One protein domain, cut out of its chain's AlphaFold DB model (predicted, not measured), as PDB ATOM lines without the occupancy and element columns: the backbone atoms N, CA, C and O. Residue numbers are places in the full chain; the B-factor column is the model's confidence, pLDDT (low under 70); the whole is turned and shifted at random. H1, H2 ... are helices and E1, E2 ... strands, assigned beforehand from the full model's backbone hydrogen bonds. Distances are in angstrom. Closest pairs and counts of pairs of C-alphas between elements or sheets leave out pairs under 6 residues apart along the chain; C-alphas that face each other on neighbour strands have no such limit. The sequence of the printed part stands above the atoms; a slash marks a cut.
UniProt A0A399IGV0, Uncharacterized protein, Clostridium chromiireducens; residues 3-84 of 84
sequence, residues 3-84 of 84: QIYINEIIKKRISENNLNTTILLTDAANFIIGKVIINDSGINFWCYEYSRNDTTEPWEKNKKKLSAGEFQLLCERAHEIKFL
ATOM      1  N   GLN A   3     163.127 296.338 303.856       51.44
ATOM      2  CA  GLN A   3     164.381 296.947 304.308       51.44
ATOM      3  C   GLN A   3     164.206 297.875 305.518       51.44
ATOM      4  O   GLN A   3     164.969 297.795 306.480       51.44
ATOM      5  N   ILE A   4     163.194 298.750 305.475       56.91
ATOM      6  CA  ILE A   4     162.887 299.664 306.586       56.91
ATOM      7  C   ILE A   4     162.563 298.839 307.835       56.91
ATOM      8  O   ILE A   4     163.074 299.122 308.911       56.91
ATOM      9  N   TYR A   5     161.802 297.758 307.671       65.62
ATOM     10  CA  TYR A   5     161.391 296.901 308.774       65.62
ATOM     11  C   TYR A   5     162.578 296.180 309.436       65.62
ATOM     12  O   TYR A   5     162.670 296.169 310.658       65.62
ATOM     13  N   ILE A   6     163.545 295.672 308.660       65.06
ATOM     14  CA  ILE A   6     164.756 295.030 309.208       65.06
ATOM     15  C   ILE A   6     165.626 296.024 309.974       65.06
ATOM     16  O   ILE A   6     166.069 295.712 311.077       65.06
ATOM     17  N   ASN A   7     165.848 297.222 309.432       67.06
ATOM     18  CA  ASN A   7     166.634 298.240 310.129       67.06
ATOM     19  C   ASN A   7     165.981 298.657 311.451       67.06
ATOM     20  O   ASN A   7     166.676 298.784 312.456       67.06
ATOM     21  N   GLU A   8     164.660 298.824 311.479       70.00
ATOM     22  CA  GLU A   8     163.930 299.154 312.706       70.00
ATOM     23  C   GLU A   8     163.954 297.999 313.721       70.00
ATOM     24  O   GLU A   8     164.162 298.228 314.910       70.00
ATOM     25  N   ILE A   9     163.848 296.748 313.262       69.94
ATOM     26  CA  ILE A   9     164.004 295.553 314.102       69.94
ATOM     27  C   ILE A   9     165.406 295.484 314.718       69.94
ATOM     28  O   ILE A   9     165.537 295.253 315.920       69.94
ATOM     29  N   ILE A  10     166.451 295.676 313.910       68.31
ATOM     30  CA  ILE A  10     167.844 295.639 314.368       68.31
ATOM     31  C   ILE A  10     168.074 296.742 315.406       68.31
ATOM     32  O   ILE A  10     168.570 296.459 316.495       68.31
ATOM     33  N   LYS A  11     167.657 297.981 315.110       70.38
ATOM     34  CA  LYS A  11     167.751 299.109 316.049       70.38
ATOM     35  C   LYS A  11     167.026 298.814 317.359       70.38
ATOM     36  O   LYS A  11     167.589 299.046 318.426       70.38
ATOM     37  N   LYS A  12     165.812 298.261 317.284       72.56
ATOM     38  CA  LYS A  12     165.021 297.887 318.459       72.56
ATOM     39  C   LYS A  12     165.749 296.846 319.311       72.56
ATOM     40  O   LYS A  12     165.907 297.053 320.508       72.56
ATOM     41  N   ARG A  13     166.266 295.772 318.707       68.12
ATOM     42  CA  ARG A  13     166.990 294.711 319.431       68.12
ATOM     43  C   ARG A  13     168.285 295.198 320.077       68.12
ATOM     44  O   ARG A  13     168.579 294.802 321.202       68.12
ATOM     45  N   ILE A  14     169.014 296.090 319.407       67.00
ATOM     46  CA  ILE A  14     170.192 296.748 319.988       67.00
ATOM     47  C   ILE A  14     169.781 297.613 321.184       67.00
ATOM     48  O   ILE A  14     170.414 297.540 322.231       67.00
ATOM     49  N   SER A  15     168.693 298.385 321.068       68.25
ATOM     50  CA  SER A  15     168.194 299.218 322.172       68.25
ATOM     51  C   SER A  15     167.683 298.407 323.370       68.25
ATOM     52  O   SER A  15     167.790 298.858 324.505       68.25
ATOM     53  N   GLU A  16     167.187 297.189 323.135       73.31
ATOM     54  CA  GLU A  16     166.768 296.235 324.172       73.31
ATOM     55  C   GLU A  16     167.954 295.494 324.825       73.31
ATOM     56  O   GLU A  16     167.740 294.618 325.661       73.31
ATOM     57  N   ASN A  17     169.199 295.821 324.453       65.12
ATOM     58  CA  ASN A  17     170.426 295.159 324.907       65.12
ATOM     59  C   ASN A  17     170.437 293.639 324.645       65.12
ATOM     60  O   ASN A  17     171.121 292.870 325.319       65.12
ATOM     61  N   ASN A  18     169.663 293.193 323.651       66.06
ATOM     62  CA  ASN A  18     169.472 291.785 323.329       66.06
ATOM     63  C   ASN A  18     170.484 291.355 322.255       66.06
ATOM     64  O   ASN A  18     170.140 290.996 321.123       66.06
ATOM     65  N   LEU A  19     171.764 291.457 322.629       63.97
ATOM     66  CA  LEU A  19     172.958 291.233 321.807       63.97
ATOM     67  C   LEU A  19     173.202 289.747 321.494       63.97
ATOM     68  O   LEU A  19     174.337 289.330 321.387       63.97
ATOM     69  N   ASN A  20     172.175 288.907 321.391       73.88
ATOM     70  CA  ASN A  20     172.306 287.523 320.918       73.88
ATOM     71  C   ASN A  20     171.046 287.124 320.149       73.88
ATOM     72  O   ASN A  20     170.390 286.133 320.451       73.88
ATOM     73  N   THR A  21     170.680 287.942 319.163       75.81
ATOM     74  CA  THR A  21     169.490 287.699 318.341       75.81
ATOM     75  C   THR A  21     169.902 287.166 316.976       75.81
ATOM     76  O   THR A  21     170.760 287.751 316.306       75.81
ATOM     77  N   THR A  22     169.238 286.099 316.528       81.75
ATOM     78  CA  THR A  22     169.330 285.646 315.139       81.75
ATOM     79  C   THR A  22     168.028 285.955 314.415       81.75
ATOM     80  O   THR A  22     166.940 285.576 314.839       81.75
ATOM     81  N   ILE A  23     168.143 286.660 313.297       81.50
ATOM     82  CA  ILE A  23     167.026 286.973 312.411       81.50
ATOM     83  C   ILE A  23     167.208 286.144 311.149       81.50
ATOM     84  O   ILE A  23     168.262 286.201 310.521       81.50
ATOM     85  N   LEU A  24     166.190 285.393 310.759       80.12
ATOM     86  CA  LEU A  24     166.161 284.629 309.521       80.12
ATOM     87  C   LEU A  24     165.300 285.347 308.485       80.12
ATOM     88  O   LEU A  24     164.220 285.844 308.798       80.12
ATOM     89  N   LEU A  25     165.773 285.363 307.245       79.75
ATOM     90  CA  LEU A  25     165.010 285.801 306.086       79.75
ATOM     91  C   LEU A  25     164.538 284.576 305.325       79.75
ATOM     92  O   LEU A  25     165.369 283.743 304.952       79.75
ATOM     93  N   THR A  26     163.239 284.492 305.060       79.75
ATOM     94  CA  THR A  26     162.655 283.417 304.259       79.75
ATOM     95  C   THR A  26     162.021 283.939 302.980       79.75
ATOM     96  O   THR A  26     161.501 285.056 302.939       79.75
ATOM     97  N   ASP A  27     162.071 283.140 301.916       79.12
ATOM     98  CA  ASP A  27     161.335 283.402 300.679       79.12
ATOM     99  C   ASP A  27     159.852 282.994 300.789       79.12
ATOM    100  O   ASP A  27     159.384 282.527 301.830       79.12
ATOM    101  N   ALA A  28     159.093 283.179 299.705       76.81
ATOM    102  CA  ALA A  28     157.662 282.865 299.659       76.81
ATOM    103  C   ALA A  28     157.352 281.363 299.801       76.81
ATOM    104  O   ALA A  28     156.222 280.992 300.105       76.81
ATOM    105  N   ALA A  29     158.345 280.499 299.595       78.62
ATOM    106  CA  ALA A  29     158.234 279.063 299.790       78.62
ATOM    107  C   ALA A  29     158.755 278.624 301.175       78.62
ATOM    108  O   ALA A  29     158.937 277.432 301.407       78.62
ATOM    109  N   ASN A  30     158.928 279.569 302.111       74.12
ATOM    110  CA  ASN A  30     159.421 279.353 303.474       74.12
ATOM    111  C   ASN A  30     160.876 278.856 303.572       74.12
ATOM    112  O   ASN A  30     161.290 278.394 304.638       74.12
ATOM    113  N   PHE A  31     161.680 278.992 302.516       75.94
ATOM    114  CA  PHE A  31     163.099 278.634 302.566       75.94
ATOM    115  C   PHE A  31     163.940 279.775 303.118       75.94
ATOM    116  O   PHE A  31     163.745 280.928 302.744       75.94
ATOM    117  N   ILE A  32     164.911 279.457 303.978       79.06
ATOM    118  CA  ILE A  32     165.837 280.448 304.533       79.06
ATOM    119  C   ILE A  32     166.813 280.886 303.437       79.06
ATOM    120  O   ILE A  32     167.624 280.094 302.965       79.06
ATOM    121  N   ILE A  33     166.764 282.164 303.069       79.62
ATOM    122  CA  ILE A  33     167.634 282.774 302.052       79.62
ATOM    123  C   ILE A  33     168.754 283.617 302.666       79.62
ATOM    124  O   ILE A  33     169.757 283.902 302.013       79.62
ATOM    125  N   GLY A  34     168.617 284.000 303.937       80.94
ATOM    126  CA  GLY A  34     169.649 284.730 304.662       80.94
ATOM    127  C   GLY A  34     169.442 284.739 306.167       80.94
ATOM    128  O   GLY A  34     168.382 284.370 306.669       80.94
ATOM    129  N   LYS A  35     170.473 285.180 306.888       83.38
ATOM    130  CA  LYS A  35     170.402 285.455 308.321       83.38
ATOM    131  C   LYS A  35     171.148 286.729 308.701       83.38
ATOM    132  O   LYS A  35     172.175 287.066 308.109       83.38
ATOM    133  N   VAL A  36     170.665 287.374 309.752       83.50
ATOM    134  CA  VAL A  36     171.381 288.397 310.513       83.50
ATOM    135  C   VAL A  36     171.695 287.816 311.878       83.50
ATOM    136  O   VAL A  36     170.802 287.305 312.547       83.50
ATOM    137  N   ILE A  37     172.951 287.903 312.294       83.38
ATOM    138  CA  ILE A  37     173.363 287.592 313.663       83.38
ATOM    139  C   ILE A  37     173.788 288.907 314.301       83.38
ATOM    140  O   ILE A  37     174.699 289.562 313.793       83.38
ATOM    141  N   ILE A  38     173.126 289.286 315.391       81.69
ATOM    142  CA  ILE A  38     173.487 290.449 316.202       81.69
ATOM    143  C   ILE A  38     174.133 289.910 317.470       81.69
ATOM    144  O   ILE A  38     173.448 289.252 318.256       81.69
ATOM    145  N   ASN A  39     175.432 290.162 317.638       80.38
ATOM    146  CA  ASN A  39     176.166 289.775 318.836       80.38
ATOM    147  C   ASN A  39     177.110 290.861 319.367       80.38
ATOM    148  O   ASN A  39     177.206 291.940 318.784       80.38
ATOM    149  N   ASP A  40     177.830 290.569 320.454       76.06
ATOM    150  CA  ASP A  40     178.830 291.474 321.049       76.06
ATOM    151  C   ASP A  40     179.939 291.883 320.062       76.06
ATOM    152  O   ASP A  40     180.578 292.920 320.216       76.06
ATOM    153  N   SER A  41     180.164 291.083 319.013       76.12
ATOM    154  CA  SER A  41     181.112 291.388 317.932       76.12
ATOM    155  C   SER A  41     180.504 292.250 316.813       76.12
ATOM    156  O   SER A  41     181.179 292.537 315.824       76.12
ATOM    157  N   GLY A  42     179.238 292.655 316.940       76.06
ATOM    158  CA  GLY A  42     178.503 293.482 315.988       76.06
ATOM    159  C   GLY A  42     177.447 292.719 315.181       76.06
ATOM    160  O   GLY A  42     176.960 291.654 315.561       76.06
ATOM    161  N   ILE A  43     177.064 293.295 314.040       81.06
ATOM    162  CA  ILE A  43     176.028 292.747 313.156       81.06
ATOM    163  C   ILE A  43     176.699 292.012 311.998       81.06
ATOM    164  O   ILE A  43     177.486 292.592 311.250       81.06
ATOM    165  N   ASN A  44     176.365 290.737 311.820       83.88
ATOM    166  CA  ASN A  44     176.873 289.913 310.731       83.88
ATOM    167  C   ASN A  44     175.738 289.479 309.803       83.88
ATOM    168  O   ASN A  44     174.777 288.842 310.238       83.88
ATOM    169  N   PHE A  45     175.891 289.779 308.515       83.25
ATOM    170  CA  PHE A  45     174.943 289.423 307.466       83.25
ATOM    171  C   PHE A  45     175.429 288.203 306.697       83.25
ATOM    172  O   PHE A  45     176.583 288.145 306.265       83.25
ATOM    173  N   TRP A  46     174.538 287.245 306.490       83.25
ATOM    174  CA  TRP A  46     174.821 286.045 305.718       83.25
ATOM    175  C   TRP A  46     173.696 285.805 304.724       83.25
ATOM    176  O   TRP A  46     172.523 285.925 305.079       83.25
ATOM    177  N   CYS A  47     174.045 285.430 303.499       81.44
ATOM    178  CA  CYS A  47     173.108 284.768 302.602       81.44
ATOM    179  C   CYS A  47     173.374 283.274 302.567       81.44
ATOM    180  O   CYS A  47     174.478 282.806 302.859       81.44
ATOM    181  N   TYR A  48     172.335 282.557 302.173       76.31
ATOM    182  CA  TYR A  48     172.386 281.139 301.906       76.31
ATOM    183  C   TYR A  48     172.015 280.923 300.450       76.31
ATOM    184  O   TYR A  48     170.913 281.269 300.019       76.31
ATOM    185  N   GLU A  49     172.948 280.382 299.676       64.50
ATOM    186  CA  GLU A  49     172.646 279.963 298.315       64.50
ATOM    187  C   GLU A  49     171.965 278.598 298.364       64.50
ATOM    188  O   GLU A  49     172.585 277.564 298.620       64.50
ATOM    189  N   TYR A  50     170.649 278.604 298.149       61.56
ATOM    190  CA  TYR A  50     169.884 277.373 298.066       61.56
ATOM    191  C   TYR A  50     170.151 276.698 296.719       61.56
ATOM    192  O   TYR A  50     169.716 277.176 295.670       61.56
ATOM    193  N   SER A  51     170.829 275.552 296.745       53.34
ATOM    194  CA  SER A  51     170.764 274.609 295.634       53.34
ATOM    195  C   SER A  51     169.520 273.752 295.835       53.34
ATOM    196  O   SER A  51     169.451 272.980 296.788       53.34
ATOM    197  N   ARG A  52     168.532 273.863 294.935       53.50
ATOM    198  CA  ARG A  52     167.295 273.052 294.978       53.50
ATOM    199  C   ARG A  52     167.538 271.536 295.001       53.50
ATOM    200  O   ARG A  52     166.610 270.794 295.299       53.50
ATOM    201  N   ASN A  53     168.760 271.097 294.711       54.94
ATOM    202  CA  ASN A  53     169.133 269.695 294.585       54.94
ATOM    203  C   ASN A  53     169.873 269.128 295.808       54.94
ATOM    204  O   ASN A  53     170.221 267.951 295.782       54.94
ATOM    205  N   ASP A  54     170.151 269.921 296.849       51.91
ATOM    206  CA  ASP A  54     170.917 269.445 298.007       51.91
ATOM    207  C   ASP A  54     169.986 269.191 299.202       51.91
ATOM    208  O   ASP A  54     169.477 270.110 299.841       51.91
ATOM    209  N   THR A  55     169.726 267.912 299.477       52.66
ATOM    210  CA  THR A  55     168.889 267.435 300.592       52.66
ATOM    211  C   THR A  55     169.612 267.465 301.943       52.66
ATOM    212  O   THR A  55     169.027 267.097 302.959       52.66
ATOM    213  N   THR A  56     170.886 267.866 301.974       52.75
ATOM    214  CA  THR A  56     171.694 267.964 303.197       52.75
ATOM    215  C   THR A  56     171.695 269.407 303.675       52.75
ATOM    216  O   THR A  56     172.308 270.218 302.992       52.75
ATOM    217  N   GLU A  57     171.025 269.712 304.798       55.41
ATOM    218  CA  GLU A  57     170.966 271.025 305.492       55.41
ATOM    219  C   GLU A  57     171.638 272.192 304.724       55.41
ATOM    220  O   GLU A  57     172.714 272.676 305.098       55.41
ATOM    221  N   PRO A  58     171.047 272.618 303.587       52.84
ATOM    222  CA  PRO A  58     171.766 273.352 302.537       52.84
ATOM    223  C   PRO A  58     172.188 274.767 302.950       52.84
ATOM    224  O   PRO A  58     172.999 275.404 302.274       52.84
ATOM    225  N   TRP A  59     171.680 275.256 304.083       57.94
ATOM    226  CA  TRP A  59     171.991 276.575 304.621       57.94
ATOM    227  C   TRP A  59     173.384 276.659 305.270       57.94
ATOM    228  O   TRP A  59     173.936 277.744 305.375       57.94
ATOM    229  N   GLU A  60     174.024 275.567 305.689       58.81
ATOM    230  CA  GLU A  60     175.367 275.662 306.300       58.81
ATOM    231  C   GLU A  60     176.505 275.611 305.268       58.81
ATOM    232  O   GLU A  60     177.517 276.299 305.440       58.81
ATOM    233  N   LYS A  61     176.329 274.840 304.183       59.59
ATOM    234  CA  LYS A  61     177.381 274.577 303.182       59.59
ATOM    235  C   LYS A  61     177.675 275.767 302.267       59.59
ATOM    236  O   LYS A  61     178.838 276.014 301.970       59.59
ATOM    237  N   ASN A  62     176.652 276.525 301.866       68.88
ATOM    238  CA  ASN A  62     176.792 277.646 300.927       68.88
ATOM    239  C   ASN A  62     176.457 278.989 301.588       68.88
ATOM    240  O   ASN A  62     175.684 279.791 301.058       68.88
ATOM    241  N   LYS A  63     177.008 279.225 302.787       76.94
ATOM    242  CA  LYS A  63     176.881 280.520 303.462       76.94
ATOM    243  C   LYS A  63     177.950 281.482 302.964       76.94
ATOM    244  O   LYS A  63     179.145 281.224 303.098       76.94
ATOM    245  N   LYS A  64     177.524 282.628 302.444       82.94
ATOM    246  CA  LYS A  64     178.423 283.729 302.089       82.94
ATOM    247  C   LYS A  64     178.153 284.902 303.020       82.94
ATOM    248  O   LYS A  64     177.003 285.295 303.230       82.94
ATOM    249  N   LYS A  65     179.219 285.450 303.606       84.38
ATOM    250  CA  LYS A  65     179.125 286.693 304.375       84.38
ATOM    251  C   LYS A  65     178.850 287.829 303.399       84.38
ATOM    252  O   LYS A  65     179.573 287.975 302.415       84.38
ATOM    253  N   LEU A  66     177.811 288.604 303.671       80.81
ATOM    254  CA  LEU A  66     177.419 289.734 302.842       80.81
ATOM    255  C   LEU A  66     177.858 291.050 303.475       80.81
ATOM    256  O   LEU A  66     177.880 291.205 304.699       80.81
ATOM    257  N   SER A  67     178.164 292.022 302.622       82.31
ATOM    258  CA  SER A  67     178.153 293.427 303.017       82.31
ATOM    259  C   SER A  67     176.719 293.898 303.304       82.31
ATOM    260  O   SER A  67     175.744 293.288 302.860       82.31
ATOM    261  N   ALA A  68     176.573 295.019 304.015       76.31
ATOM    262  CA  ALA A  68     175.258 295.600 304.297       76.31
ATOM    263  C   ALA A  68     174.459 295.919 303.012       76.31
ATOM    264  O   ALA A  68     173.247 295.722 302.979       76.31
ATOM    265  N   GLY A  69     175.141 296.351 301.942       76.25
ATOM    266  CA  GLY A  69     174.517 296.638 300.645       76.25
ATOM    267  C   GLY A  69     174.069 295.380 299.891       76.25
ATOM    268  O   GLY A  69     172.966 295.344 299.357       76.25
ATOM    269  N   GLU A  70     174.868 294.309 299.887       78.94
ATOM    270  CA  GLU A  70     174.437 293.031 299.293       78.94
ATOM    271  C   GLU A  70     173.269 292.417 300.076       78.94
ATOM    272  O   GLU A  70     172.342 291.851 299.494       78.94
ATOM    273  N   PHE A  71     173.286 292.549 301.404       79.81
ATOM    274  CA  PHE A  71     172.200 292.066 302.247       79.81
ATOM    275  C   PHE A  71     170.902 292.844 302.013       79.81
ATOM    276  O   PHE A  71     169.827 292.250 302.020       79.81
ATOM    277  N   GLN A  72     170.982 294.146 301.734       74.62
ATOM    278  CA  GLN A  72     169.824 294.955 301.357       74.62
ATOM    279  C   GLN A  72     169.094 294.374 300.136       74.62
ATOM    280  O   GLN A  72     167.878 294.200 300.185       74.62
ATOM    281  N   LEU A  73     169.829 293.997 299.085       78.19
ATOM    282  CA  LEU A  73     169.247 293.372 297.890       78.19
ATOM    283  C   LEU A  73     168.584 292.022 298.209       78.19
ATOM    284  O   LEU A  73     167.565 291.658 297.624       78.19
ATOM    285  N   LEU A  74     169.137 291.274 299.166       78.00
ATOM    286  CA  LEU A  74     168.542 290.023 299.636       78.00
ATOM    287  C   LEU A  74     167.231 290.262 300.399       78.00
ATOM    288  O   LEU A  74     166.267 289.523 300.214       78.00
ATOM    289  N   CYS A  75     167.174 291.312 301.219       75.19
ATOM    290  CA  CYS A  75     165.975 291.694 301.968       75.19
ATOM    291  C   CYS A  75     164.809 292.073 301.053       75.19
ATOM    292  O   CYS A  75     163.655 291.851 301.407       75.19
ATOM    293  N   GLU A  76     165.093 292.639 299.880       78.38
ATOM    294  CA  GLU A  76     164.074 292.947 298.869       78.38
ATOM    295  C   GLU A  76     163.448 291.687 298.259       78.38
ATOM    296  O   GLU A  76     162.301 291.726 297.818       78.38
ATOM    297  N   ARG A  77     164.178 290.565 298.272       73.25
ATOM    298  CA  ARG A  77     163.712 289.255 297.795       73.25
ATOM    299  C   ARG A  77     163.060 288.407 298.890       73.25
ATOM    300  O   ARG A  77     162.459 287.382 298.573       73.25
ATOM    301  N   ALA A  78     163.206 288.798 300.155       75.94
ATOM    302  CA  ALA A  78     162.590 288.104 301.277       75.94
ATOM    303  C   ALA A  78     161.069 288.292 301.258       75.94
ATOM    304  O   ALA A  78     160.559 289.340 300.872       75.94
ATOM    305  N   HIS A  79     160.348 287.266 301.690       75.88
ATOM    306  CA  HIS A  79     158.900 287.297 301.864       75.88
ATOM    307  C   HIS A  79     158.518 287.445 303.339       75.88
ATOM    308  O   HIS A  79     157.581 288.169 303.664       75.88
ATOM    309  N   GLU A  80     159.271 286.803 304.233       75.38
ATOM    310  CA  GLU A  80     159.014 286.802 305.670       75.38
ATOM    311  C   GLU A  80     160.326 286.913 306.468       75.38
ATOM    312  O   GLU A  80     161.415 286.585 305.984       75.38
ATOM    313  N   ILE A  81     160.211 287.417 307.701       73.88
ATOM    314  CA  ILE A  81     161.293 287.512 308.681       73.88
ATOM    315  C   ILE A  81     160.914 286.682 309.907       73.88
ATOM    316  O   ILE A  81     159.874 286.931 310.518       73.88
ATOM    317  N   LYS A  82     161.782 285.750 310.307       72.94
ATOM    318  CA  LYS A  82     161.609 284.919 311.508       72.94
ATOM    319  C   LYS A  82     162.673 285.251 312.549       72.94
ATOM    320  O   LYS A  82     163.816 285.537 312.206       72.94
ATOM    321  N   PHE A  83     162.293 285.207 313.819       73.12
ATOM    322  CA  PHE A  83     163.186 285.440 314.954       73.12
ATOM    323  C   PHE A  83     163.471 284.120 315.659       73.12
ATOM    324  O   PHE A  83     162.535 283.356 315.893       73.12
ATOM    325  N   LEU A  84     164.743 283.883 315.981       70.25
ATOM    326  CA  LEU A  84     165.206 282.767 316.803       70.25
ATOM    327  C   LEU A  84     165.755 283.277 318.133       70.25
ATOM    328  O   LEU A  84     166.439 284.330 318.110       70.25
TER     329      LEU A  84
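AT A GLANCE: This is residues 3 to 84 of the 84 residues of an uncharacterized protein of Clostridium chromiireducens (UniProt A0A399IGV0). A twisted sheet of five antiparallel strands has two helices, H1 and H3, over one face; the other face has the very short H2 near one end, where the loop of residues 52 to 57 sticks out. The 82 printed residues, a mixed class, have three named helices and five named strands in the order H1 E1 E2 E3 H2 E4 H3 E5, the sheet running E4 E3 E2 E1 E5. The whole is compact, with a radius of gyration of the C-alphas of 12.6 A, and spans 40 by 23 by 22 A.

HOW THE PARTS SIT: The sheet has edge strands E4, residues 63 to 66, and E5, residues 80 to 83, and inner strands E3, 42 to 48, E2, 32 to 39, and E1, 21 to 26. E1, E2 and E3 form a meander, each strand the antiparallel neighbour of the one before, with two hairpins. Within hydrogen-bond range are N 66 and O 45 at 2.9 A for E4 and E3, N 44 and O 37 at 2.8 A for E3 and E2, N 36 and O 23 at 2.8 A for E2 and E1, and N 24 and O 82 at 2.8 A for E1 and E5. H3, residues 68 to 77, is on the sheet at a height of 8.8 A, over E3 and E2, slantwise at 39 degrees to E2 on the local plane; the closest C-alphas of H3 and E3 are those of Phe 71 and Phe 45, 6.5 A. H1, residues 3 to 15, is on the same face at a height of 9.7 A, over E2 and E1, along the strands. With residue 3 alone H1 only just touches H3, with 3 pairs of C-alphas within 8 A, Gln 3 and Cys 75 closest at 6.0 A. H2, residues 58 to 61, is on the opposite face. Every O i to N i+4 pair is within hydrogen-bond range in H1, 5 of 6 in H3; H2 is too short for one.

IN THESE COORDINATES: From first to last C-alpha E2 measures 20.0 A, E3 19.7 A, H1 18.4 A, E1 16.2 A and H3 14.7 A. H1 begins at C-alpha 3 (164.381, 296.947, 304.308); E5 ends at C-alpha 83 (163.186, 285.440, 314.954).

THE WHOLE: The C-alphas farthest apart, of Ser 15 and Asn 53, are 40.4 A apart. The printed part has no cut and no long link. Mean pLDDT of the printed part is 72.3, and residues 49 to 62 are among those under 70.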